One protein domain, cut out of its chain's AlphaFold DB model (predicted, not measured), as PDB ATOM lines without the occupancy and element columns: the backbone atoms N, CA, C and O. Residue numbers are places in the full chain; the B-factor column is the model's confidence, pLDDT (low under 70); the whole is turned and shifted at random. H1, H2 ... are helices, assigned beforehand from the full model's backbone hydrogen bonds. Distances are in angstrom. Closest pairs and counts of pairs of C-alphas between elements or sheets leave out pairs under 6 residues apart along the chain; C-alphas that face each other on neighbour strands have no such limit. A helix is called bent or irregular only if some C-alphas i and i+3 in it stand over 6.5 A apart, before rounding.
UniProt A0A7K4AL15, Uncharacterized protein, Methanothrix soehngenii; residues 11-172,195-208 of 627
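AT A GLANCE: This is residues 11 to 172 and 195 to 208 of the 627 residues of an uncharacterized protein of Methanothrix soehngenii (UniProt A0A7K4AL15). Six long helices stand side by side in a flat, up-and-down bundle of roughly two layers, H3, H2 and H1 making one and H4, H5 and H6 the other, with H2 in the middle. The shorter H7 packs on H6 alone, at one edge of the slab, and the long link of residues 34 to 49 loops about one end of the bundle. The printed part has 176 residues, with seven named helices in the order H1 to H7, no named strand, and the class all helix. It is compact, with a radius of gyration of the C-alphas of 15.6 A, and spans 49 by 37 by 20 A.

IN THESE COORDINATES: H1, residues 11 to 33, begins at C-alpha 11 (117.155, 59.695, 267.928) and measures 34.2 A; it is irregular, with C-alphas 12 and 15 7.1 A apart. H2 is residues 50 to 71, 31.3 A. H3, residues 75 to 98, 34.9 A, has a kink of 25 degrees near residue 91. H4 is residues 102 to 121, 28.9 A, and H5 is residues 125 to 142, 25.6 A. H6, residues 149 to 169, 30.0 A, has a kink of 34 degrees near residue 156. H7, residues 195 to 208, 19.7 A, ends at C-alpha 208 (107.415, 38.636, 255.868).

HOW THE PARTS SIT: H2 is the hub, touching H1, H3, H4 and H5. H1 and H2 form a helical hairpin at a shallow tilt of 18 degrees; their closest C-alphas, of Gly 27 and Gly 54, are 4.0 A apart. H2 and H3 form another, closest at Val 66 and Ala 78, with C-alphas 5.0 A apart. H2 and H4 run the same way at a shallow tilt of 4 degrees, with the closest C-alphas, of Ala 63 and Val 115, 6.1 A apart. H5 and H6 are a hairpin too, closest at the C-alphas of Gly 132 and Gly 157, 4.1 A. H6 touches H1, opposite ways, closest at the C-alphas of Pro 156 and Ala 19, 4.1 A. H7 touches H6 at a shallow tilt of 25 degrees, closest at the C-alphas of Ile 204 and Ala 154, 6.1 A. Among the pairs that are apart are H1 and H3, and H4 and H6. In H2, H4, H5 and H7 every O i to N i+4 pair is within hydrogen-bond range; in H1 17 of 19 are, in H3 19 of 20, in H6 15 of 17.

THE WHOLE: The two C-alphas farthest apart, of Glu 43 and Tyr 172, are 49.7 A apart. Residues 173 to 194 are not printed, and C-alphas 172 and 195 are 15.7 A apart across this cut. The link from H1 to H2 is long. The mean pLDDT of the printed part is 82.9, and residues 41 to 46, 142 to 152, 170 to 172, 197, 205 and 207 to 208 are under 70.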
ATOM      1  N   LEU A  11     117.614  61.076 267.728       71.38
ATOM      2  CA  LEU A  11     117.155  59.695 267.928       71.38
ATOM      3  C   LEU A  11     115.916  59.360 267.083       71.38
ATOM      4  O   LEU A  11     115.770  58.235 266.622       71.38
ATOM      5  N   LEU A  12     115.045  60.340 266.840       75.38
ATOM      6  CA  LEU A  12     113.828  60.154 266.045       75.38
ATOM      7  C   LEU A  12     114.090  60.182 264.528       75.38
ATOM      8  O   LEU A  12     113.198  59.837 263.761       75.38
ATOM      9  N   ALA A  13     115.300  60.556 264.091       81.44
ATOM     10  CA  ALA A  13     115.709  60.504 262.684       81.44
ATOM     11  C   ALA A  13     116.247  59.123 262.263       81.44
ATOM     12  O   ALA A  13     116.337  58.836 261.070       81.44
ATOM     13  N   ILE A  14     116.589  58.257 263.228       84.25
ATOM     14  CA  ILE A  14     117.219  56.950 262.981       84.25
ATOM     15  C   ILE A  14     116.439  56.099 261.961       84.25
ATOM     16  O   ILE A  14     117.079  55.607 261.030       84.25
ATOM     17  N   PRO A  15     115.097  55.955 262.041       86.81
ATOM     18  CA  PRO A  15     114.358  55.142 261.074       86.81
ATOM     19  C   PRO A  15     114.534  55.616 259.627       86.81
ATOM     20  O   PRO A  15     114.790  54.802 258.748       86.81
ATOM     21  N   GLY A  16     114.474  56.928 259.374       88.19
ATOM     22  CA  GLY A  16     114.621  57.474 258.021       88.19
ATOM     23  C   GLY A  16     116.049  57.374 257.477       88.19
ATOM     24  O   GLY A  16     116.242  57.147 256.282       88.19
ATOM     25  N   VAL A  17     117.056  57.487 258.350       90.75
ATOM     26  CA  VAL A  17     118.464  57.265 257.977       90.75
ATOM     27  C   VAL A  17     118.697  55.799 257.614       90.75
ATOM     28  O   VAL A  17     119.229  55.519 256.542       90.75
ATOM     29  N   LEU A  18     118.239  54.861 258.451       89.56
ATOM     30  CA  LEU A  18     118.339  53.427 258.168       89.56
ATOM     31  C   LEU A  18     117.585  53.052 256.888       89.56
ATOM     32  O   LEU A  18     118.139  52.347 256.049       89.56
ATOM     33  N   ALA A  19     116.370  53.578 256.690       91.44
ATOM     34  CA  ALA A  19     115.597  53.370 255.465       91.44
ATOM     35  C   ALA A  19     116.379  53.785 254.212       91.44
ATOM     36  O   ALA A  19     116.404  53.055 253.221       91.44
ATOM     37  N   SER A  20     117.065  54.928 254.275       94.44
ATOM     38  CA  SER A  20     117.879  55.436 253.168       94.44
ATOM     39  C   SER A  20     119.096  54.546 252.899       94.44
ATOM     40  O   SER A  20     119.383  54.247 251.744       94.44
ATOM     41  N   ILE A  21     119.772  54.058 253.947       93.06
ATOM     42  CA  ILE A  21     120.913  53.135 253.822       93.06
ATOM     43  C   ILE A  21     120.478  51.810 253.181       93.06
ATOM     44  O   ILE A  21     121.097  51.370 252.213       93.06
ATOM     45  N   PHE A  22     119.398  51.198 253.674       89.38
ATOM     46  CA  PHE A  22     118.874  49.953 253.105       89.38
ATOM     47  C   PHE A  22     118.431  50.135 251.650       89.38
ATOM     48  O   PHE A  22     118.755  49.302 250.809       89.38
ATOM     49  N   SER A  23     117.754  51.244 251.332       91.88
ATOM     50  CA  SER A  23     117.334  51.555 249.957       91.88
ATOM     51  C   SER A  23     118.526  51.693 249.010       91.88
ATOM     52  O   SER A  23     118.487  51.175 247.897       91.88
ATOM     53  N   LEU A  24     119.601  52.350 249.458       93.00
ATOM     54  CA  LEU A  24     120.822  52.499 248.671       93.00
ATOM     55  C   LEU A  24     121.497  51.145 248.431       93.00
ATOM     56  O   LEU A  24     121.892  50.856 247.306       93.00
ATOM     57  N   ALA A  25     121.596  50.309 249.468       88.69
ATOM     58  CA  ALA A  25     122.174  48.973 249.359       88.69
ATOM     59  C   ALA A  25     121.387  48.096 248.371       88.69
ATOM     60  O   ALA A  25     121.982  47.505 247.473       88.69
ATOM     61  N   ILE A  26     120.054  48.074 248.482       83.88
ATOM     62  CA  ILE A  26     119.172  47.343 247.558       83.88
ATOM     63  C   ILE A  26     119.343  47.858 246.128       83.88
ATOM     64  O   ILE A  26     119.515  47.061 245.208       83.88
ATOM     65  N   GLY A  27     119.336  49.181 245.939       88.31
ATOM     66  CA  GLY A  27     119.476  49.797 244.622       88.31
ATOM     67  C   GLY A  27     120.815  49.490 243.951       88.31
ATOM     68  O   GLY A  27     120.840  49.153 242.770       88.31
ATOM     69  N   LEU A  28     121.918  49.534 244.707       88.62
ATOM     70  CA  LEU A  28     123.250  49.186 244.205       88.62
ATOM     71  C   LEU A  28     123.352  47.711 243.824       88.62
ATOM     72  O   LEU A  28     123.856  47.403 242.747       88.62
ATOM     73  N   VAL A  29     122.853  46.809 244.674       80.81
ATOM     74  CA  VAL A  29     122.864  45.371 244.379       80.81
ATOM     75  C   VAL A  29     122.041  45.086 243.128       80.81
ATOM     76  O   VAL A  29     122.564  44.481 242.200       80.81
ATOM     77  N   ALA A  30     120.800  45.574 243.058       78.69
ATOM     78  CA  ALA A  30     119.932  45.359 241.901       78.69
ATOM     79  C   ALA A  30     120.539  45.919 240.606       78.69
ATOM     80  O   ALA A  30     120.487  45.257 239.570       78.69
ATOM     81  N   LEU A  31     121.153  47.106 240.667       85.81
ATOM     82  CA  LEU A  31     121.814  47.707 239.513       85.81
ATOM     83  C   LEU A  31     122.992  46.852 239.041       85.81
ATOM     84  O   LEU A  31     123.051  46.524 237.863       85.81
ATOM     85  N   LEU A  32     123.894  46.458 239.947       82.69
ATOM     86  CA  LEU A  32     125.096  45.689 239.610       82.69
ATOM     87  C   LEU A  32     124.774  44.302 239.048       82.69
ATOM     88  O   LEU A  32     125.442  43.848 238.123       82.69
ATOM     89  N   THR A  33     123.748  43.634 239.577       70.81
ATOM     90  CA  THR A  33     123.397  42.263 239.171       70.81
ATOM     91  C   THR A  33     122.523  42.198 237.922       70.81
ATOM     92  O   THR A  33     122.349  41.115 237.365       70.81
ATOM     93  N   SER A  34     121.995  43.343 237.473       75.94
ATOM     94  CA  SER A  34     120.976  43.413 236.418       75.94
ATOM     95  C   SER A  34     121.300  44.435 235.325       75.94
ATOM     96  O   SER A  34     120.394  44.885 234.623       75.94
ATOM     97  N   LEU A  35     122.572  44.813 235.147       80.88
ATOM     98  CA  LEU A  35     122.989  45.748 234.087       80.88
ATOM     99  C   LEU A  35     122.557  45.277 232.689       80.88
ATOM    100  O   LEU A  35     122.154  46.089 231.867       80.88
ATOM    101  N   ALA A  36     122.585  43.969 232.431       77.25
ATOM    102  CA  ALA A  36     122.189  43.396 231.144       77.25
ATOM    103  C   ALA A  36     120.668  43.423 230.885       77.25
ATOM    104  O   ALA A  36     120.238  43.124 229.775       77.25
ATOM    105  N   SER A  37     119.852  43.794 231.881       76.75
ATOM    106  CA  SER A  37     118.385  43.777 231.767       76.75
ATOM    107  C   SER A  37     117.782  45.015 231.093       76.75
ATOM    108  O   SER A  37     116.586  45.041 230.801       76.75
ATOM    109  N   PHE A  38     118.570  46.068 230.867       84.00
ATOM    110  CA  PHE A  38     118.057  47.306 230.288       84.00
ATOM    111  C   PHE A  38     117.504  47.095 228.871       84.00
ATOM    112  O   PHE A  38     118.173  46.528 228.012       84.00
ATOM    113  N   GLY A  39     116.286  47.592 228.622       78.00
ATOM    114  CA  GLY A  39     115.637  47.516 227.304       78.00
ATOM    115  C   GLY A  39     115.034  46.154 226.950       78.00
ATOM    116  O   GLY A  39     114.516  45.993 225.849       78.00
ATOM    117  N   ARG A  40     115.071  45.194 227.882       72.69
ATOM    118  CA  ARG A  40     114.517  43.839 227.736       72.69
ATOM    119  C   ARG A  40     113.249  43.644 228.591       72.69
ATOM    120  O   ARG A  40     112.924  42.541 229.006       72.69
ATOM    121  N   GLN A  41     112.502  44.716 228.896       69.44
ATOM    122  CA  GLN A  41     111.388  44.699 229.871       69.44
ATOM    123  C   GLN A  41     110.284  43.691 229.514       69.44
ATOM    124  O   GLN A  41     109.755  43.008 230.396       69.44
ATOM    125  N   ALA A  42     109.962  43.594 228.218       62.62
ATOM    126  CA  ALA A  42     108.940  42.695 227.688       62.62
ATOM    127  C   ALA A  42     109.294  41.216 227.916       62.62
ATOM    128  O   ALA A  42     108.423  40.445 228.313       62.62
ATOM    129  N   GLU A  43     110.573  40.853 227.775       56.88
ATOM    130  CA  GLU A  43     111.092  39.499 228.033       56.88
ATOM    131  C   GLU A  43     110.943  39.096 229.509       56.88
ATOM    132  O   GLU A  43     110.913  37.916 229.855       56.88
ATOM    133  N   TYR A  44     110.803  40.075 230.410       53.00
ATOM    134  CA  TYR A  44     110.656  39.832 231.842       53.00
ATOM    135  C   TYR A  44     109.214  39.916 232.350       53.00
ATOM    136  O   TYR A  44     108.981  39.647 233.531       53.00
ATOM    137  N   GLY A  45     108.237  40.264 231.507       55.81
ATOM    138  CA  GLY A  45     106.852  40.461 231.945       55.81
ATOM    139  C   GLY A  45     106.686  41.621 232.939       55.81
ATOM    140  O   GLY A  45     105.752  41.612 233.740       55.81
ATOM    141  N   TYR A  46     107.598  42.600 232.902       64.94
ATOM    142  CA  TYR A  46     107.583  43.786 233.755       64.94
ATOM    143  C   TYR A  46     107.433  45.060 232.933       64.94
ATOM    144  O   TYR A  46     107.771  45.125 231.755       64.94
ATOM    145  N   LEU A  47     106.943  46.108 233.594       74.00
ATOM    146  CA  LEU A  47     106.838  47.440 233.000       74.00
ATOM    147  C   LEU A  47     108.157  48.233 233.089       74.00
ATOM    148  O   LEU A  47     108.277  49.276 232.449       74.00
ATOM    149  N   ILE A  48     109.114  47.780 233.913       80.88
ATOM    150  CA  ILE A  48     110.418  48.414 234.159       80.88
ATOM    151  C   ILE A  48     111.470  47.309 234.323       80.88
ATOM    152  O   ILE A  48     111.220  46.338 235.038       80.88
ATOM    153  N   SER A  49     112.649  47.443 233.705       81.12
ATOM    154  CA  SER A  49     113.730  46.467 233.925       81.12
ATOM    155  C   SER A  49     114.264  46.487 235.369       81.12
ATOM    156  O   SER A  49     114.273  47.538 236.022       81.12
ATOM    157  N   PRO A  50     114.788  45.361 235.889       77.81
ATOM    158  CA  PRO A  50     115.430  45.332 237.203       77.81
ATOM    159  C   PRO A  50     116.602  46.308 237.362       77.81
ATOM    160  O   PRO A  50     116.751  46.917 238.425       77.81
ATOM    161  N   GLY A  51     117.387  46.532 236.302       85.12
ATOM    162  CA  GLY A  51     118.433  47.559 236.283       85.12
ATOM    163  C   GLY A  51     117.863  48.967 236.496       85.12
ATOM    164  O   GLY A  51     118.371  49.731 237.324       85.12
ATOM    165  N   ALA A  52     116.752  49.293 235.828       89.25
ATOM    166  CA  ALA A  52     116.054  50.561 236.025       89.25
ATOM    167  C   ALA A  52     115.428  50.682 237.426       89.25
ATOM    168  O   ALA A  52     115.513  51.746 238.045       89.25
ATOM    169  N   GLY A  53     114.892  49.590 237.978       88.00
ATOM    170  CA  GLY A  53     114.462  49.518 239.377       88.00
ATOM    171  C   GLY A  53     115.587  49.855 240.361       88.00
ATOM    172  O   GLY A  53     115.390  50.662 241.270       88.00
ATOM    173  N   GLY A  54     116.789  49.308 240.144       88.81
ATOM    174  CA  GLY A  54     117.979  49.615 240.943       88.81
ATOM    175  C   GLY A  54     118.317  51.109 240.960       88.81
ATOM    176  O   GLY A  54     118.508  51.694 242.030       88.81
ATOM    177  N   ILE A  55     118.284  51.761 239.791       93.06
ATOM    178  CA  ILE A  55     118.468  53.218 239.670       93.06
ATOM    179  C   ILE A  55     117.406  53.977 240.477       93.06
ATOM    180  O   ILE A  55     117.743  54.909 241.213       93.06
ATOM    181  N   LEU A  56     116.131  53.589 240.381       92.94
ATOM    182  CA  LEU A  56     115.046  54.246 241.116       92.94
ATOM    183  C   LEU A  56     115.220  54.133 242.638       92.94
ATOM    184  O   LEU A  56     114.983  55.112 243.347       92.94
ATOM    185  N   PHE A  57     115.705  53.000 243.153       91.56
ATOM    186  CA  PHE A  57     115.979  52.845 244.587       91.56
ATOM    187  C   PHE A  57     117.127  53.712 245.092       91.56
ATOM    188  O   PHE A  57     117.027  54.270 246.186       91.56
ATOM    189  N   ILE A  58     118.172  53.899 244.286       93.81
ATOM    190  CA  ILE A  58     119.247  54.848 244.605       93.81
ATOM    191  C   ILE A  58     118.668  56.269 244.723       93.81
ATOM    192  O   ILE A  58     118.985  56.993 245.668       93.81
ATOM    193  N   HIS A  59     117.752  56.661 243.832       95.06
ATOM    194  CA  HIS A  59     117.104  57.975 243.900       95.06
ATOM    195  C   HIS A  59     116.157  58.107 245.100       95.06
ATOM    196  O   HIS A  59     116.164  59.143 245.769       95.06
ATOM    197  N   LEU A  60     115.392  57.061 245.430       94.06
ATOM    198  CA  LEU A  60     114.558  57.013 246.638       94.06
ATOM    199  C   LEU A  60     115.395  57.105 247.922       94.06
ATOM    200  O   LEU A  60     114.984  57.776 248.870       94.06
ATOM    201  N   ALA A  61     116.584  56.498 247.943       94.94
ATOM    202  CA  ALA A  61     117.525  56.617 249.052       94.94
ATOM    203  C   ALA A  61     117.981  58.067 249.249       94.94
ATOM    204  O   ALA A  61     117.929  58.587 250.365       94.94
ATOM    205  N   ILE A  62     118.367  58.755 248.168       94.50
ATOM    206  CA  ILE A  62     118.767  60.165 248.252       94.50
ATOM    207  C   ILE A  62     117.574  61.047 248.653       94.50
ATOM    208  O   ILE A  62     117.734  61.936 249.487       94.50
ATOM    209  N   ALA A  63     116.366  60.764 248.154       94.44
ATOM    210  CA  ALA A  63     115.148  61.474 248.550       94.44
ATOM    211  C   ALA A  63     114.859  61.317 250.056       94.44
ATOM    212  O   ALA A  63     114.552  62.292 250.745       94.44
ATOM    213  N   GLY A  64     115.043  60.109 250.592       93.88
ATOM    214  CA  GLY A  64     114.986  59.835 252.026       93.88
ATOM    215  C   GLY A  64     115.994  60.652 252.838       93.88
ATOM    216  O   GLY A  64     115.629  61.269 253.845       93.88
ATOM    217  N   MET A  65     117.244  60.730 252.364       93.44
ATOM    218  CA  MET A  65     118.291  61.545 252.989       93.44
ATOM    219  C   MET A  65     117.952  63.040 252.970       93.44
ATOM    220  O   MET A  65     118.157  63.713 253.981       93.44
ATOM    221  N   VAL A  66     117.381  63.563 251.876       93.88
ATOM    222  CA  VAL A  66     116.887  64.953 251.815       93.88
ATOM    223  C   VAL A  66     115.810  65.181 252.877       93.88
ATOM    224  O   VAL A  66     115.901  66.139 253.646       93.88
ATOM    225  N   GLY A  67     114.833  64.276 252.986       92.44
ATOM    226  CA  GLY A  67     113.782  64.354 254.004       92.44
ATOM    227  C   GLY A  67     114.344  64.395 255.429       92.44
ATOM    228  O   GLY A  67     113.902  65.201 256.251       92.44
ATOM    229  N   MET A  68     115.362  63.585 255.727       91.44
ATOM    230  CA  MET A  68     116.030  63.599 257.034       91.44
ATOM    231  C   MET A  68     116.859  64.866 257.275       91.44
ATOM    232  O   MET A  68     116.827  65.408 258.379       91.44
ATOM    233  N   ALA A  69     117.551  65.383 256.259       91.12
ATOM    234  CA  ALA A  69     118.292  66.637 256.367       91.12
ATOM    235  C   ALA A  69     117.357  67.827 256.656       91.12
ATOM    236  O   ALA A  69     117.662  68.648 257.521       91.12
ATOM    237  N   ILE A  70     116.184  67.874 256.010       90.62
ATOM    238  CA  ILE A  70     115.125  68.856 256.300       90.62
ATOM    239  C   ILE A  70     114.595  68.672 257.729       90.62
ATOM    240  O   ILE A  70     114.395  69.649 258.452       90.62
ATOM    241  N   TYR A  71     114.381  67.427 258.171       88.94
ATOM    242  CA  TYR A  71     113.938  67.156 259.540       88.94
ATOM    243  C   TYR A  71     114.942  67.670 260.584       88.94
ATOM    244  O   TYR A  71     114.523  68.284 261.561       88.94
ATOM    245  N   LEU A  72     116.240  67.468 260.361       88.94
ATOM    246  CA  LEU A  72     117.321  67.893 261.257       88.94
ATOM    247  C   LEU A  72     117.732  69.367 261.091       88.94
ATOM    248  O   LEU A  72     118.730  69.775 261.678       88.94
ATOM    249  N   GLU A  73     116.993  70.149 260.296       88.00
ATOM    250  CA  GLU A  73     117.276  71.570 260.025       88.00
ATOM    251  C   GLU A  73     118.675  71.803 259.414       88.00
ATOM    252  O   GLU A  73     119.282  72.864 259.543       88.00
ATOM    253  N   GLN A  74     119.196  70.807 258.690       88.62
ATOM    254  CA  GLN A  74     120.467  70.892 257.974       88.62
ATOM    255  C   GLN A  74     120.260  71.410 256.546       88.62
ATOM    256  O   GLN A  74     120.437  70.682 255.569       88.62
ATOM    257  N   GLU A  75     119.916  72.692 256.405       84.75
ATOM    258  CA  GLU A  75     119.574  73.305 255.108       84.75
ATOM    259  C   GLU A  75     120.666  73.157 254.041       84.75
ATOM    260  O   GLU A  75     120.385  72.861 252.878       84.75
ATOM    261  N   LYS A  76     121.935  73.328 254.435       87.44
ATOM    262  CA  LYS A  76     123.076  73.156 253.522       87.44
ATOM    263  C   LYS A  76     123.180  71.713 253.028       87.44
ATOM    264  O   LYS A  76     123.401  71.502 251.841       87.44
ATOM    265  N   GLY A  77     122.990  70.741 253.922       84.94
ATOM    266  CA  GLY A  77     123.009  69.318 253.582       84.94
ATOM    267  C   GLY A  77     121.855  68.937 252.655       84.94
ATOM    268  O   GLY A  77     122.080  68.296 251.633       84.94
ATOM    269  N   ALA A  78     120.642  69.412 252.952       87.12
ATOM    270  CA  ALA A  78     119.463  69.183 252.119       87.12
ATOM    271  C   ALA A  78     119.637  69.752 250.699       87.12
ATOM    272  O   ALA A  78     119.333  69.066 249.724       87.12
ATOM    273  N   ARG A  79     120.192  70.968 250.567       87.81
ATOM    274  CA  ARG A  79     120.493  71.574 249.257       87.81
ATOM    275  C   ARG A  79     121.530  70.780 248.469       87.81
ATOM    276  O   ARG A  79     121.325  70.554 247.281       87.81
ATOM    277  N   TRP A  80     122.613  70.339 249.109       90.31
ATOM    278  CA  TRP A  80     123.624  69.514 248.442       90.31
ATOM    279  C   TRP A  80     123.044  68.188 247.945       90.31
ATOM    280  O   TRP A  80     123.229  67.851 246.782       90.31
ATOM    281  N   LEU A  81     122.272  67.485 248.779       90.12
ATOM    282  CA  LEU A  81     121.620  66.228 248.400       90.12
ATOM    283  C   LEU A  81     120.587  66.413 247.275       90.12
ATOM    284  O   LEU A  81     120.478  65.569 246.386       90.12
ATOM    285  N   GLN A  82     119.863  67.535 247.269       88.50
ATOM    286  CA  GLN A  82     118.959  67.889 246.175       88.50
ATOM    287  C   GLN A  82     119.717  68.107 244.855       88.50
ATOM    288  O   GLN A  82     119.268  67.637 243.810       88.50
ATOM    289  N   ILE A  83     120.872  68.781 244.892       88.44
ATOM    290  CA  ILE A  83     121.742  68.947 243.717       88.44
ATOM    291  C   ILE A  83     122.264  67.585 243.246       88.44
ATOM    292  O   ILE A  83     122.262  67.320 242.047       88.44
ATOM    293  N   SER A  84     122.644  66.692 244.165       87.56
ATOM    294  CA  SER A  84     123.078  65.332 243.825       87.56
ATOM    295  C   SER A  84     121.997  64.539 243.083       87.56
ATOM    296  O   SER A  84     122.316  63.871 242.104       87.56
ATOM    297  N   ILE A  85     120.723  64.656 243.479       88.19
ATOM    298  CA  ILE A  85     119.604  64.050 242.736       88.19
ATOM    299  C   ILE A  85     119.513  64.580 241.308       88.19
ATOM    300  O   ILE A  85     119.304  63.797 240.389       88.19
ATOM    301  N   ALA A  86     119.688  65.886 241.099       84.50
ATOM    302  CA  ALA A  86     119.650  66.456 239.755       84.50
ATOM    303  C   ALA A  86     120.845  65.987 238.901       84.50
ATOM    304  O   ALA A  86     120.673  65.649 237.730       84.50
ATOM    305  N   LEU A  87     122.039  65.918 239.501       89.38
ATOM    306  CA  LEU A  87     123.271  65.481 238.836       89.38
ATOM    307  C   LEU A  87     123.231  64.010 238.412       89.38
ATOM    308  O   LEU A  87     123.695  63.691 237.323       89.38
ATOM    309  N   VAL A  88     122.681  63.123 239.246       90.88
ATOM    310  CA  VAL A  88     122.568  61.682 238.939       90.88
ATOM    311  C   VAL A  88     121.299  61.372 238.129       90.88
ATOM    312  O   VAL A  88     121.282  60.440 237.320       90.88
ATOM    313  N   GLY A  89     120.258  62.194 238.273       91.50
ATOM    314  CA  GLY A  89     118.986  62.041 237.573       91.50
ATOM    315  C   GLY A  89     119.081  62.293 236.069       91.50
ATOM    316  O   GLY A  89     118.466  61.565 235.298       91.50
ATOM    317  N   LEU A  90     119.887  63.264 235.627       90.81
ATOM    318  CA  LEU A  90     120.076  63.551 234.197       90.81
ATOM    319  C   LEU A  90     120.688  62.363 233.422       90.81
ATOM    320  O   LEU A  90     120.067  61.923 232.454       90.81
ATOM    321  N   PRO A  91     121.830  61.778 233.842       94.19
ATOM    322  CA  PRO A  91     122.352  60.547 233.247       94.19
ATOM    323  C   PRO A  91     121.346  59.395 233.285       94.19
ATOM    324  O   PRO A  91     121.203  58.672 232.304       94.19
ATOM    325  N   SER A  92     120.608  59.252 234.387       94.88
ATOM    326  CA  SER A  92     119.603  58.196 234.539       94.88
ATOM    327  C   SER A  92     118.450  58.341 233.538       94.88
ATOM    328  O   SER A  92     118.034  57.354 232.940       94.88
ATOM    329  N   LEU A  93     117.979  59.568 233.282       94.25
ATOM    330  CA  LEU A  93     116.981  59.846 232.244       94.25
ATOM    331  C   LEU A  93     117.505  59.541 230.839       94.25
ATOM    332  O   LEU A  93     116.749  59.031 230.017       94.25
ATOM    333  N   ILE A  94     118.784  59.818 230.564       93.81
ATOM    334  CA  ILE A  94     119.413  59.482 229.279       93.81
ATOM    335  C   ILE A  94     119.456  57.963 229.093       93.81
ATOM    336  O   ILE A  94     119.060  57.475 228.038       93.81
ATOM    337  N   ILE A  95     119.872  57.217 230.123       93.56
ATOM    338  CA  ILE A  95     119.871  55.746 230.110       93.56
ATOM    339  C   ILE A  95     118.450  55.227 229.861       93.56
ATOM    340  O   ILE A  95     118.241  54.401 228.974       93.56
ATOM    341  N   PHE A  96     117.455  55.744 230.585       94.75
ATOM    342  CA  PHE A  96     116.066  55.324 230.413       94.75
ATOM    343  C   PHE A  96     115.518  55.645 229.023       94.75
ATOM    344  O   PHE A  96     114.841  54.808 228.435       94.75
ATOM    345  N   ALA A  97     115.839  56.806 228.457       92.44
ATOM    346  CA  ALA A  97     115.443  57.147 227.095       92.44
ATOM    347  C   ALA A  97     116.116  56.233 226.059       92.44
ATOM    348  O   ALA A  97     115.450  55.758 225.140       92.44
ATOM    349  N   TYR A  98     117.412  55.947 226.231       93.88
ATOM    350  CA  TYR A  98     118.180  55.074 225.342       93.88
ATOM    351  C   TYR A  98     117.588  53.657 225.281       93.88
ATOM    352  O   TYR A  98     117.364  53.127 224.196       93.88
ATOM    353  N   PHE A  99     117.244  53.085 226.438       90.38
ATOM    354  CA  PHE A  99     116.654  51.747 226.554       90.38
ATOM    355  C   PHE A  99     115.114  51.727 226.520       90.38
ATOM    356  O   PHE A  99     114.500  50.697 226.792       90.38
ATOM    357  N   ARG A 100     114.465  52.853 226.188       89.25
ATOM    358  CA  ARG A 100     112.995  52.996 226.111       89.25
ATOM    359  C   ARG A 100     112.247  52.629 227.412       89.25
ATOM    360  O   ARG A 100     111.100  52.196 227.382       89.25
ATOM    361  N   GLU A 101     112.866  52.867 228.565       88.88
ATOM    362  CA  GLU A 101     112.327  52.659 229.921       88.88
ATOM    363  C   GLU A 101     111.390  53.811 230.351       88.88
ATOM    364  O   GLU A 101     111.617  54.489 231.359       88.88
ATOM    365  N   TRP A 102     110.329  54.079 229.583       88.88
ATOM    366  CA  TRP A 102     109.482  55.270 229.777       88.88
ATOM    367  C   TRP A 102     108.858  55.364 231.171       88.88
ATOM    368  O   TRP A 102     108.861  56.436 231.780       88.88
ATOM    369  N   LEU A 103     108.360  54.244 231.706       88.12
ATOM    370  CA  LEU A 103     107.757  54.219 233.037       88.12
ATOM    371  C   LEU A 103     108.799  54.494 234.134       88.12
ATOM    372  O   LEU A 103     108.516  55.236 235.075       88.12
ATOM    373  N   GLY A 104     110.027  53.985 233.971       89.75
ATOM    374  CA  GLY A 104     111.161  54.335 234.830       89.75
ATOM    375  C   GLY A 104     111.456  55.838 234.805       89.75
ATOM    376  O   GLY A 104     111.624  56.458 235.858       89.75
ATOM    377  N   GLY A 105     111.413  56.455 233.621       92.31
ATOM    378  CA  GLY A 105     111.520  57.909 233.451       92.31
ATOM    379  C   GLY A 105     110.448  58.690 234.214       92.31
ATOM    380  O   GLY A 105     110.770  59.656 234.908       92.31
ATOM    381  N   ILE A 106     109.190  58.246 234.155       93.00
ATOM    382  CA  ILE A 106     108.072  58.870 234.884       93.00
ATOM    383  C   ILE A 106     108.307  58.815 236.398       93.00
ATOM    384  O   ILE A 106     108.168  59.839 237.074       93.00
ATOM    385  N   PHE A 107     108.705  57.659 236.940       93.50
ATOM    386  CA  PHE A 107     109.014  57.532 238.369       93.50
ATOM    387  C   PHE A 107     110.173  58.435 238.792       93.50
ATOM    388  O   PHE A 107     110.095  59.092 239.831       93.50
ATOM    389  N   LEU A 108     111.226  58.516 237.979       94.88
ATOM    390  CA  LEU A 108     112.380  59.362 238.261       94.88
ATOM    391  C   LEU A 108     112.005  60.854 238.308       94.88
ATOM    392  O   LEU A 108     112.408  61.567 239.231       94.88
ATOM    393  N   ILE A 109     111.168  61.311 237.371       93.94
ATOM    394  CA  ILE A 109     110.622  62.677 237.368       93.94
ATOM    395  C   ILE A 109     109.748  62.913 238.605       93.94
ATOM    396  O   ILE A 109     109.877  63.950 239.259       93.94
ATOM    397  N   ALA A 110     108.893  61.952 238.970       94.12
ATOM    398  CA  ALA A 110     108.045  62.053 240.155       94.12
ATOM    399  C   ALA A 110     108.869  62.172 241.453       94.12
ATOM    400  O   ALA A 110     108.551  63.008 242.301       94.12
ATOM    401  N   ILE A 111     109.957  61.403 241.591       94.19
ATOM    402  CA  ILE A 111     110.884  61.499 242.731       94.19
ATOM    403  C   ILE A 111     111.529  62.890 242.782       94.19
ATOM    404  O   ILE A 111     111.514  63.537 243.832       94.19
ATOM    405  N   ALA A 112     112.050  63.385 241.656       92.94
ATOM    406  CA  ALA A 112     112.663  64.711 241.591       92.94
ATOM    407  C   ALA A 112     111.666  65.833 241.949       92.94
ATOM    408  O   ALA A 112     112.007  66.754 242.696       92.94
ATOM    409  N   ALA A 113     110.419  65.730 241.478       92.69
ATOM    410  CA  ALA A 113     109.353  66.677 241.793       92.69
ATOM    411  C   ALA A 113     108.976  66.659 243.284       92.69
ATOM    412  O   ALA A 113     108.840  67.722 243.898       92.69
ATOM    413  N   ALA A 114     108.861  65.471 243.890       92.94
ATOM    414  CA  ALA A 114     108.578  65.321 245.317       92.94
ATOM    415  C   ALA A 114     109.681  65.947 246.183       92.94
ATOM    416  O   ALA A 114     109.391  66.681 247.133       92.94
ATOM    417  N   VAL A 115     110.946  65.716 245.821       93.00
ATOM    418  CA  VAL A 115     112.116  66.305 246.488       93.00
ATOM    419  C   VAL A 115     112.104  67.824 246.363       93.00
ATOM    420  O   VAL A 115     112.236  68.519 247.369       93.00
ATOM    421  N   TYR A 116     111.878  68.357 245.159       91.06
ATOM    422  CA  TYR A 116     111.794  69.800 244.940       91.06
ATOM    423  C   TYR A 116     110.696  70.443 245.795       91.06
ATOM    424  O   TYR A 116     110.962  71.397 246.527       91.06
ATOM    425  N   TYR A 117     109.478  69.900 245.758       91.25
ATOM    426  CA  TYR A 117     108.346  70.425 246.521       91.25
ATOM    427  C   TYR A 117     108.590  70.384 248.036       91.25
ATOM    428  O   TYR A 117     108.312  71.355 248.746       91.25
ATOM    429  N   SER A 118     109.151  69.279 248.532       90.38
ATOM    430  CA  SER A 118     109.508  69.107 249.943       90.38
ATOM    431  C   SER A 118     110.563  70.115 250.405       90.38
ATOM    432  O   SER A 118     110.382  70.734 251.457       90.38
ATOM    433  N   SER A 119     111.607  70.336 249.598       87.50
ATOM    434  CA  SER A 119     112.654  71.324 249.874       87.50
ATOM    435  C   SER A 119     112.107  72.749 249.896       87.50
ATOM    436  O   SER A 119     112.465  73.520 250.779       87.50
ATOM    437  N   GLN A 120     111.201  73.103 248.976       87.38
ATOM    438  CA  GLN A 120     110.591  74.440 248.953       87.38
ATOM    439  C   GLN A 120     109.733  74.710 250.189       87.38
ATOM    440  O   GLN A 120     109.731  75.815 250.725       87.38
ATOM    441  N   ARG A 121     108.996  73.698 250.660       87.62
ATOM    442  CA  ARG A 121     108.141  73.824 251.848       87.62
ATOM    443  C   ARG A 121     108.855  73.526 253.164       87.62
ATOM    444  O   ARG A 121     108.210  73.613 254.205       87.62
ATOM    445  N   MET A 122     110.135  73.140 253.126       84.19
ATOM    446  CA  MET A 122     110.897  72.677 254.293       84.19
ATOM    447  C   MET A 122     110.116  71.649 255.130       84.19
ATOM    448  O   MET A 122     110.126  71.658 256.362       84.19
ATOM    449  N   SER A 123     109.405  70.753 254.439       87.62
ATOM    450  CA  SER A 123     108.516  69.764 255.048       87.62
ATOM    451  C   SER A 123     108.990  68.361 254.708       87.62
ATOM    452  O   SER A 123     108.938  67.956 253.548       87.62
ATOM    453  N   SER A 124     109.437  67.607 255.713       89.25
ATOM    454  CA  SER A 124     110.022  66.275 255.521       89.25
ATOM    455  C   SER A 124     108.994  65.142 255.464       89.25
ATOM    456  O   SER A 124     109.199  64.179 254.730       89.25
ATOM    457  N   ALA A 125     107.875  65.243 256.192       88.06
ATOM    458  CA  ALA A 125     106.898  64.153 256.292       88.06
ATOM    459  C   ALA A 125     106.321  63.690 254.936       88.06
ATOM    460  O   ALA A 125     106.305  62.480 254.703       88.06
ATOM    461  N   PRO A 126     105.907  64.586 254.012       89.25
ATOM    462  CA  PRO A 126     105.360  64.168 252.720       89.25
ATOM    463  C   PRO A 126     106.364  63.381 251.878       89.25
ATOM    464  O   PRO A 126     105.993  62.395 251.248       89.25
ATOM    465  N   LEU A 127     107.637  63.787 251.899       93.06
ATOM    466  CA  LEU A 127     108.695  63.135 251.130       93.06
ATOM    467  C   LEU A 127     109.003  61.733 251.662       93.06
ATOM    468  O   LEU A 127     109.165  60.808 250.880       93.06
ATOM    469  N   LEU A 128     109.026  61.558 252.985       92.19
ATOM    470  CA  LEU A 128     109.272  60.253 253.607       92.19
ATOM    471  C   LEU A 128     108.127  59.270 253.341       92.19
ATOM    472  O   LEU A 128     108.375  58.121 252.989       92.19
ATOM    473  N   LEU A 129     106.876  59.730 253.450       91.12
ATOM    474  CA  LEU A 129     105.710  58.910 253.107       91.12
ATOM    475  C   LEU A 129     105.701  58.544 251.618       91.12
ATOM    476  O   LEU A 129     105.473  57.385 251.277       91.12
ATOM    477  N   PHE A 130     105.999  59.511 250.742       92.75
ATOM    478  CA  PHE A 130     106.142  59.276 249.308       92.75
ATOM    479  C   PHE A 130     107.213  58.220 249.024       92.75
ATOM    480  O   PHE A 130     106.925  57.250 248.327       92.75
ATOM    481  N   SER A 131     108.410  58.354 249.609       92.12
ATOM    482  CA  SER A 131     109.497  57.392 249.412       92.12
ATOM    483  C   SER A 131     109.095  55.981 249.842       92.12
ATOM    484  O   SER A 131     109.358  55.031 249.109       92.12
ATOM    485  N   GLY A 132     108.409  55.837 250.981       87.75
ATOM    486  CA  GLY A 132     107.928  54.539 251.460       87.75
ATOM    487  C   GLY A 132     106.907  53.879 250.524       87.75
ATOM    488  O   GLY A 132     107.047  52.698 250.203       87.75
ATOM    489  N   LEU A 133     105.913  54.645 250.057       87.19
ATOM    490  CA  LEU A 133     104.820  54.150 249.208       87.19
ATOM    491  C   LEU A 133     105.257  53.894 247.761       87.19
ATOM    492  O   LEU A 133     104.958  52.844 247.198       87.19
ATOM    493  N   VAL A 134     105.986  54.833 247.153       88.06
ATOM    494  CA  VAL A 134     106.442  54.707 245.762       88.06
ATOM    495  C   VAL A 134     107.485  53.614 245.625       88.06
ATOM    496  O   VAL A 134     107.420  52.842 244.673       88.06
ATOM    497  N   GLY A 135     108.397  53.476 246.588       84.69
ATOM    498  CA  GLY A 135     109.351  52.376 246.554       84.69
ATOM    499  C   GLY A 135     108.689  50.999 246.634       84.69
ATOM    500  O   GLY A 135     109.192  50.062 246.023       84.69
ATOM    501  N   PHE A 136     107.522  50.878 247.280       82.38
ATOM    502  CA  PHE A 136     106.771  49.620 247.294       82.38
ATOM    503  C   PHE A 136     106.229  49.294 245.902       82.38
ATOM    504  O   PHE A 136     106.355  48.162 245.446       82.38
ATOM    505  N   LEU A 137     105.700  50.296 245.193       81.00
ATOM    506  CA  LEU A 137     105.262  50.139 243.803       81.00
ATOM    507  C   LEU A 137     106.434  49.774 242.884       81.00
ATOM    508  O   LEU A 137     106.333  48.818 242.124       81.00
ATOM    509  N   VAL A 138     107.566  50.475 242.990       81.38
ATOM    510  CA  VAL A 138     108.773  50.175 242.200       81.38
ATOM    511  C   VAL A 138     109.275  48.754 242.476       81.38
ATOM    512  O   VAL A 138     109.648  48.050 241.543       81.38
ATOM    513  N   ALA A 139     109.226  48.291 243.730       76.19
ATOM    514  CA  ALA A 139     109.639  46.936 244.090       76.19
ATOM    515  C   ALA A 139     108.784  45.861 243.401       76.19
ATOM    516  O   ALA A 139     109.333  44.877 242.913       76.19
ATOM    517  N   GLN A 140     107.464  46.069 243.327       72.25
ATOM    518  CA  GLN A 140     106.539  45.170 242.620       72.25
ATOM    519  C   GLN A 140     106.763  45.181 241.104       72.25
ATOM    520  O   GLN A 140     106.561  44.170 240.438       72.25
ATOM    521  N   LEU A 141     107.167  46.331 240.560       70.56
ATOM    522  CA  LEU A 141     107.301  46.543 239.122       70.56
ATOM    523  C   LEU A 141     108.670  46.161 238.552       70.56
ATOM    524  O   LEU A 141     108.761  46.060 237.332       70.56
ATOM    525  N   ALA A 142     109.710  46.003 239.381       66.00
ATOM    526  CA  ALA A 142     111.081  45.900 238.876       66.00
ATOM    527  C   ALA A 142     111.996  44.859 239.551       66.00
ATOM    528  O   ALA A 142     112.956  44.447 238.911       66.00
ATOM    529  N   ILE A 143     111.791  44.415 240.801       61.25
ATOM    530  CA  ILE A 143     112.797  43.556 241.469       61.25
ATOM    531  C   ILE A 143     112.330  42.107 241.624       61.25
ATOM    532  O   ILE A 143     111.529  41.779 242.494       61.25
ATOM    533  N   THR A 144     112.958  41.214 240.859       51.62
ATOM    534  CA  THR A 144     113.000  39.761 241.121       51.62
ATOM    535  C   THR A 144     114.406  39.218 241.341       51.62
ATOM    536  O   THR A 144     114.551  38.054 241.702       51.62
ATOM    537  N   THR A 145     115.447  40.029 241.126       48.44
ATOM    538  CA  THR A 145     116.851  39.601 241.264       48.44
ATOM    539  C   THR A 145     117.286  39.407 242.711       48.44
ATOM    540  O   THR A 145     118.296  38.760 242.972       48.44
ATOM    541  N   LEU A 146     116.503  39.926 243.656       50.88
ATOM    542  CA  LEU A 146     116.590  39.582 245.066       50.88
ATOM    543  C   LEU A 146     115.451  38.617 245.399       50.88
ATOM    544  O   LEU A 146     114.320  38.877 244.965       50.88
ATOM    545  N   PRO A 147     115.700  37.545 246.179       44.38
ATOM    546  CA  PRO A 147     114.627  36.707 246.685       44.38
ATOM    547  C   PRO A 147     113.612  37.618 247.385       44.38
ATOM    548  O   PRO A 147     113.924  38.258 248.388       44.38
ATOM    549  N   TYR A 148     112.416  37.720 246.796       53.12
ATOM    550  CA  TYR A 148     111.320  38.588 247.229       53.12
ATOM    551  C   TYR A 148     111.565  40.110 247.119       53.12
ATOM    552  O   TYR A 148     111.566  40.809 248.131       53.12
ATOM    553  N   GLY A 149     111.683  40.679 245.913       55.03
ATOM    554  CA  GLY A 149     111.937  42.121 245.732       55.03
ATOM    555  C   GLY A 149     111.023  43.075 246.514       55.03
ATOM    556  O   GLY A 149     111.495  44.078 247.048       55.03
ATOM    557  N   TRP A 150     109.743  42.738 246.708       57.69
ATOM    558  CA  TRP A 150     108.860  43.526 247.575       57.69
ATOM    559  C   TRP A 150     109.076  43.288 249.079       57.69
ATOM    560  O   TRP A 150     108.934  44.230 249.858       57.69
ATOM    561  N   LYS A 151     109.457  42.074 249.511       62.88
ATOM    562  CA  LYS A 151     109.828  41.817 250.917       62.88
ATOM    563  C   LYS A 151     111.165  42.481 251.253       62.88
ATOM    564  O   LYS A 151     111.318  42.999 252.354       62.88
ATOM    565  N   ALA A 152     112.087  42.569 250.292       64.81
ATOM    566  CA  ALA A 152     113.300  43.375 250.423       64.81
ATOM    567  C   ALA A 152     112.960  44.858 250.662       64.81
ATOM    568  O   ALA A 152     113.630  45.524 251.450       64.81
ATOM    569  N   TRP A 153     111.868  45.357 250.068       78.00
ATOM    570  CA  TRP A 153     111.358  46.703 250.335       78.00
ATOM    571  C   TRP A 153     110.560  46.840 251.643       78.00
ATOM    572  O   TRP A 153     110.396  47.956 252.135       78.00
ATOM    573  N   ALA A 154     110.100  45.747 252.260       76.12
ATOM    574  CA  ALA A 154     109.326  45.817 253.503       76.12
ATOM    575  C   ALA A 154     110.101  46.532 254.624       76.12
ATOM    576  O   ALA A 154     109.518  47.309 255.375       76.12
ATOM    577  N   ILE A 155     111.424  46.349 254.692       82.12
ATOM    578  CA  ILE A 155     112.283  47.010 255.685       82.12
ATOM    579  C   ILE A 155     112.393  48.528 255.424       82.12
ATOM    580  O   ILE A 155     111.911  49.303 256.256       82.12
ATOM    581  N   PRO A 156     112.979  49.010 254.308       88.75
ATOM    582  CA  PRO A 156     113.104  50.447 254.058       88.75
ATOM    583  C   PRO A 156     111.746  51.147 253.913       88.75
ATOM    584  O   PRO A 156     111.587  52.260 254.409       88.75
ATOM    585  N   GLY A 157     110.747  50.499 253.307       87.50
ATOM    586  CA  GLY A 157     109.403  51.044 253.134       87.50
ATOM    587  C   GLY A 157     108.697  51.317 254.462       87.50
ATOM    588  O   GLY A 157     108.243  52.440 254.692       87.50
ATOM    589  N   VAL A 158     108.663  50.334 255.374       88.25
ATOM    590  CA  VAL A 158     108.070  50.510 256.714       88.25
ATOM    591  C   VAL A 158     108.829  51.568 257.509       88.25
ATOM    592  O   VAL A 158     108.205  52.406 258.158       88.25
ATOM    593  N   LEU A 159     110.163  51.587 257.432       90.62
ATOM    594  CA  LEU A 159     110.979  52.584 258.127       90.62
ATOM    595  C   LEU A 159     110.753  54.010 257.594       90.62
ATOM    596  O   LEU A 159     110.701  54.950 258.391       90.62
ATOM    597  N   PHE A 160     110.561  54.187 256.283       93.56
ATOM    598  CA  PHE A 160     110.196  55.477 255.693       93.56
ATOM    599  C   PHE A 160     108.808  55.945 256.123       93.56
ATOM    600  O   PHE A 160     108.653  57.097 256.540       93.56
ATOM    601  N   VAL A 161     107.810  55.055 256.080       89.75
ATOM    602  CA  VAL A 161     106.451  55.367 256.542       89.75
ATOM    603  C   VAL A 161     106.465  55.736 258.023       89.75
ATOM    604  O   VAL A 161     105.898  56.758 258.411       89.75
ATOM    605  N   LEU A 162     107.184  54.965 258.841       87.38
ATOM    606  CA  LEU A 162     107.354  55.249 260.259       87.38
ATOM    607  C   LEU A 162     108.007  56.618 260.483       87.38
ATOM    608  O   LEU A 162     107.504  57.407 261.281       87.38
ATOM    609  N   ALA A 163     109.098  56.923 259.776       88.12
ATOM    610  CA  ALA A 163     109.767  58.216 259.881       88.12
ATOM    611  C   ALA A 163     108.819  59.371 259.513       88.12
ATOM    612  O   ALA A 163     108.757  60.368 260.231       88.12
ATOM    613  N   GLY A 164     108.031  59.221 258.443       88.06
ATOM    614  CA  GLY A 164     107.015  60.197 258.045       88.06
ATOM    615  C   GLY A 164     105.942  60.415 259.117       88.06
ATOM    616  O   GLY A 164     105.636  61.560 259.456       88.06
ATOM    617  N   LEU A 165     105.421  59.331 259.704       85.88
ATOM    618  CA  LEU A 165     104.431  59.383 260.784       85.88
ATOM    619  C   LEU A 165     104.991  60.030 262.055       85.88
ATOM    620  O   LEU A 165     104.310  60.858 262.657       85.88
ATOM    621  N   ILE A 166     106.234  59.720 262.438       81.06
ATOM    622  CA  ILE A 166     106.901  60.350 263.587       81.06
ATOM    623  C   ILE A 166     106.973  61.866 263.391       81.06
ATOM    624  O   ILE A 166     106.656  62.614 264.315       81.06
ATOM    625  N   VAL A 167     107.340  62.336 262.195       82.94
ATOM    626  CA  VAL A 167     107.403  63.776 261.898       82.94
ATOM    627  C   VAL A 167     106.016  64.423 261.960       82.94
ATOM    628  O   VAL A 167     105.879  65.490 262.558       82.94
ATOM    629  N   LEU A 168     104.992  63.785 261.386       83.25
ATOM    630  CA  LEU A 168     103.601  64.263 261.411       83.25
ATOM    631  C   LEU A 168     103.034  64.352 262.834       83.25
ATOM    632  O   LEU A 168     102.358  65.318 263.183       83.25
ATOM    633  N   LEU A 169     103.328  63.353 263.663       74.19
ATOM    634  CA  LEU A 169     102.775  63.209 265.009       74.19
ATOM    635  C   LEU A 169     103.614  63.905 266.089       74.19
ATOM    636  O   LEU A 169     103.158  64.007 267.228       74.19
ATOM    637  N   ASN A 170     104.798  64.431 265.757       67.94
ATOM    638  CA  ASN A 170     105.713  65.089 266.699       67.94
ATOM    639  C   ASN A 170     105.041  66.225 267.510       67.94
ATOM    640  O   ASN A 170     105.432  66.491 268.645       67.94
ATOM    641  N   GLY A 171     104.001  66.870 266.964       56.38
ATOM    642  CA  GLY A 171     103.191  67.875 267.670       56.38
ATOM    643  C   GLY A 171     102.118  67.308 268.615       56.38
ATOM    644  O   GLY A 171     101.817  67.927 269.633       56.38
ATOM    645  N   TYR A 172     101.573  66.124 268.323       54.38
ATOM    646  CA  TYR A 172     100.487  65.482 269.082       54.38
ATOM    647  C   TYR A 172     100.993  64.545 270.188       54.38
ATOM    648  O   TYR A 172     100.327  64.354 271.203       54.38
ATOM    649  N   PHE A 195     108.332  51.593 271.469       72.62
ATOM    650  CA  PHE A 195     106.984  51.263 270.994       72.62
ATOM    651  C   PHE A 195     106.898  51.273 269.463       72.62
ATOM    652  O   PHE A 195     106.461  50.300 268.857       72.62
ATOM    653  N   PHE A 196     107.384  52.338 268.822       70.62
ATOM    654  CA  PHE A 196     107.411  52.432 267.363       70.62
ATOM    655  C   PHE A 196     108.348  51.402 266.723       70.62
ATOM    656  O   PHE A 196     108.030  50.884 265.655       70.62
ATOM    657  N   SER A 197     109.457  51.056 267.384       69.31
ATOM    658  CA  SER A 197     110.338  49.970 266.935       69.31
ATOM    659  C   SER A 197     109.644  48.608 267.014       69.31
ATOM    660  O   SER A 197     109.774  47.815 266.091       69.31
ATOM    661  N   LEU A 198     108.853  48.352 268.062       73.44
ATOM    662  CA  LEU A 198     108.033  47.143 268.208       73.44
ATOM    663  C   LEU A 198     106.937  47.057 267.141       73.44
ATOM    664  O   LEU A 198     106.742  45.996 266.555       73.44
ATOM    665  N   VAL A 199     106.259  48.171 266.846       75.12
ATOM    666  CA  VAL A 199     105.248  48.241 265.776       75.12
ATOM    667  C   VAL A 199     105.887  48.019 264.407       75.12
ATOM    668  O   VAL A 199     105.355  47.249 263.613       75.12
ATOM    669  N   ALA A 200     107.039  48.636 264.132       74.25
ATOM    670  CA  ALA A 200     107.775  48.401 262.892       74.25
ATOM    671  C   ALA A 200     108.230  46.947 262.775       74.25
ATOM    672  O   ALA A 200     108.053  46.340 261.724       74.25
ATOM    673  N   PHE A 201     108.750  46.366 263.859       73.25
ATOM    674  CA  PHE A 201     109.149  44.964 263.891       73.25
ATOM    675  C   PHE A 201     107.957  44.033 263.647       73.25
ATOM    676  O   PHE A 201     108.056  43.122 262.834       73.25
ATOM    677  N   GLY A 202     106.809  44.297 264.279       70.94
ATOM    678  CA  GLY A 202     105.572  43.549 264.060       70.94
ATOM    679  C   GLY A 202     105.038  43.679 262.632       70.94
ATOM    680  O   GLY A 202     104.661  42.679 262.031       70.94
ATOM    681  N   ALA A 203     105.060  44.884 262.055       74.25
ATOM    682  CA  ALA A 203     104.636  45.122 260.676       74.25
ATOM    683  C   ALA A 203     105.559  44.431 259.662       74.25
ATOM    684  O   ALA A 203     105.074  43.806 258.720       74.25
ATOM    685  N   ILE A 204     106.878  44.491 259.876       71.75
ATOM    686  CA  ILE A 204     107.856  43.762 259.062       71.75
ATOM    687  C   ILE A 204     107.617  42.257 259.206       71.75
ATOM    688  O   ILE A 204     107.490  41.577 258.196       71.75
ATOM    689  N   ALA A 205     107.480  41.734 260.427       67.62
ATOM    690  CA  ALA A 205     107.228  40.313 260.660       67.62
ATOM    691  C   ALA A 205     105.943  39.828 259.969       67.62
ATOM    692  O   ALA A 205     105.953  38.773 259.336       67.62
ATOM    693  N   LEU A 206     104.866  40.619 260.020       71.31
ATOM    694  CA  LEU A 206     103.609  40.314 259.340       71.31
ATOM    695  C   LEU A 206     103.783  40.304 257.815       71.31
ATOM    696  O   LEU A 206     103.363  39.356 257.159       71.31
ATOM    697  N   LEU A 207     104.445  41.321 257.248       65.56
ATOM    698  CA  LEU A 207     104.734  41.389 255.810       65.56
ATOM    699  C   LEU A 207     105.615  40.222 255.354       65.56
ATOM    700  O   LEU A 207     105.396  39.667 254.283       65.56
ATOM    701  N   MET A 208     106.570  39.790 256.176       61.81
ATOM    702  CA  MET A 208     107.415  38.636 255.868       61.81
ATOM    703  C   MET A 208     106.627  37.316 255.827       61.81
ATOM    704  O   MET A 208     106.996  36.423 255.060       61.81
TER     705      MET A 208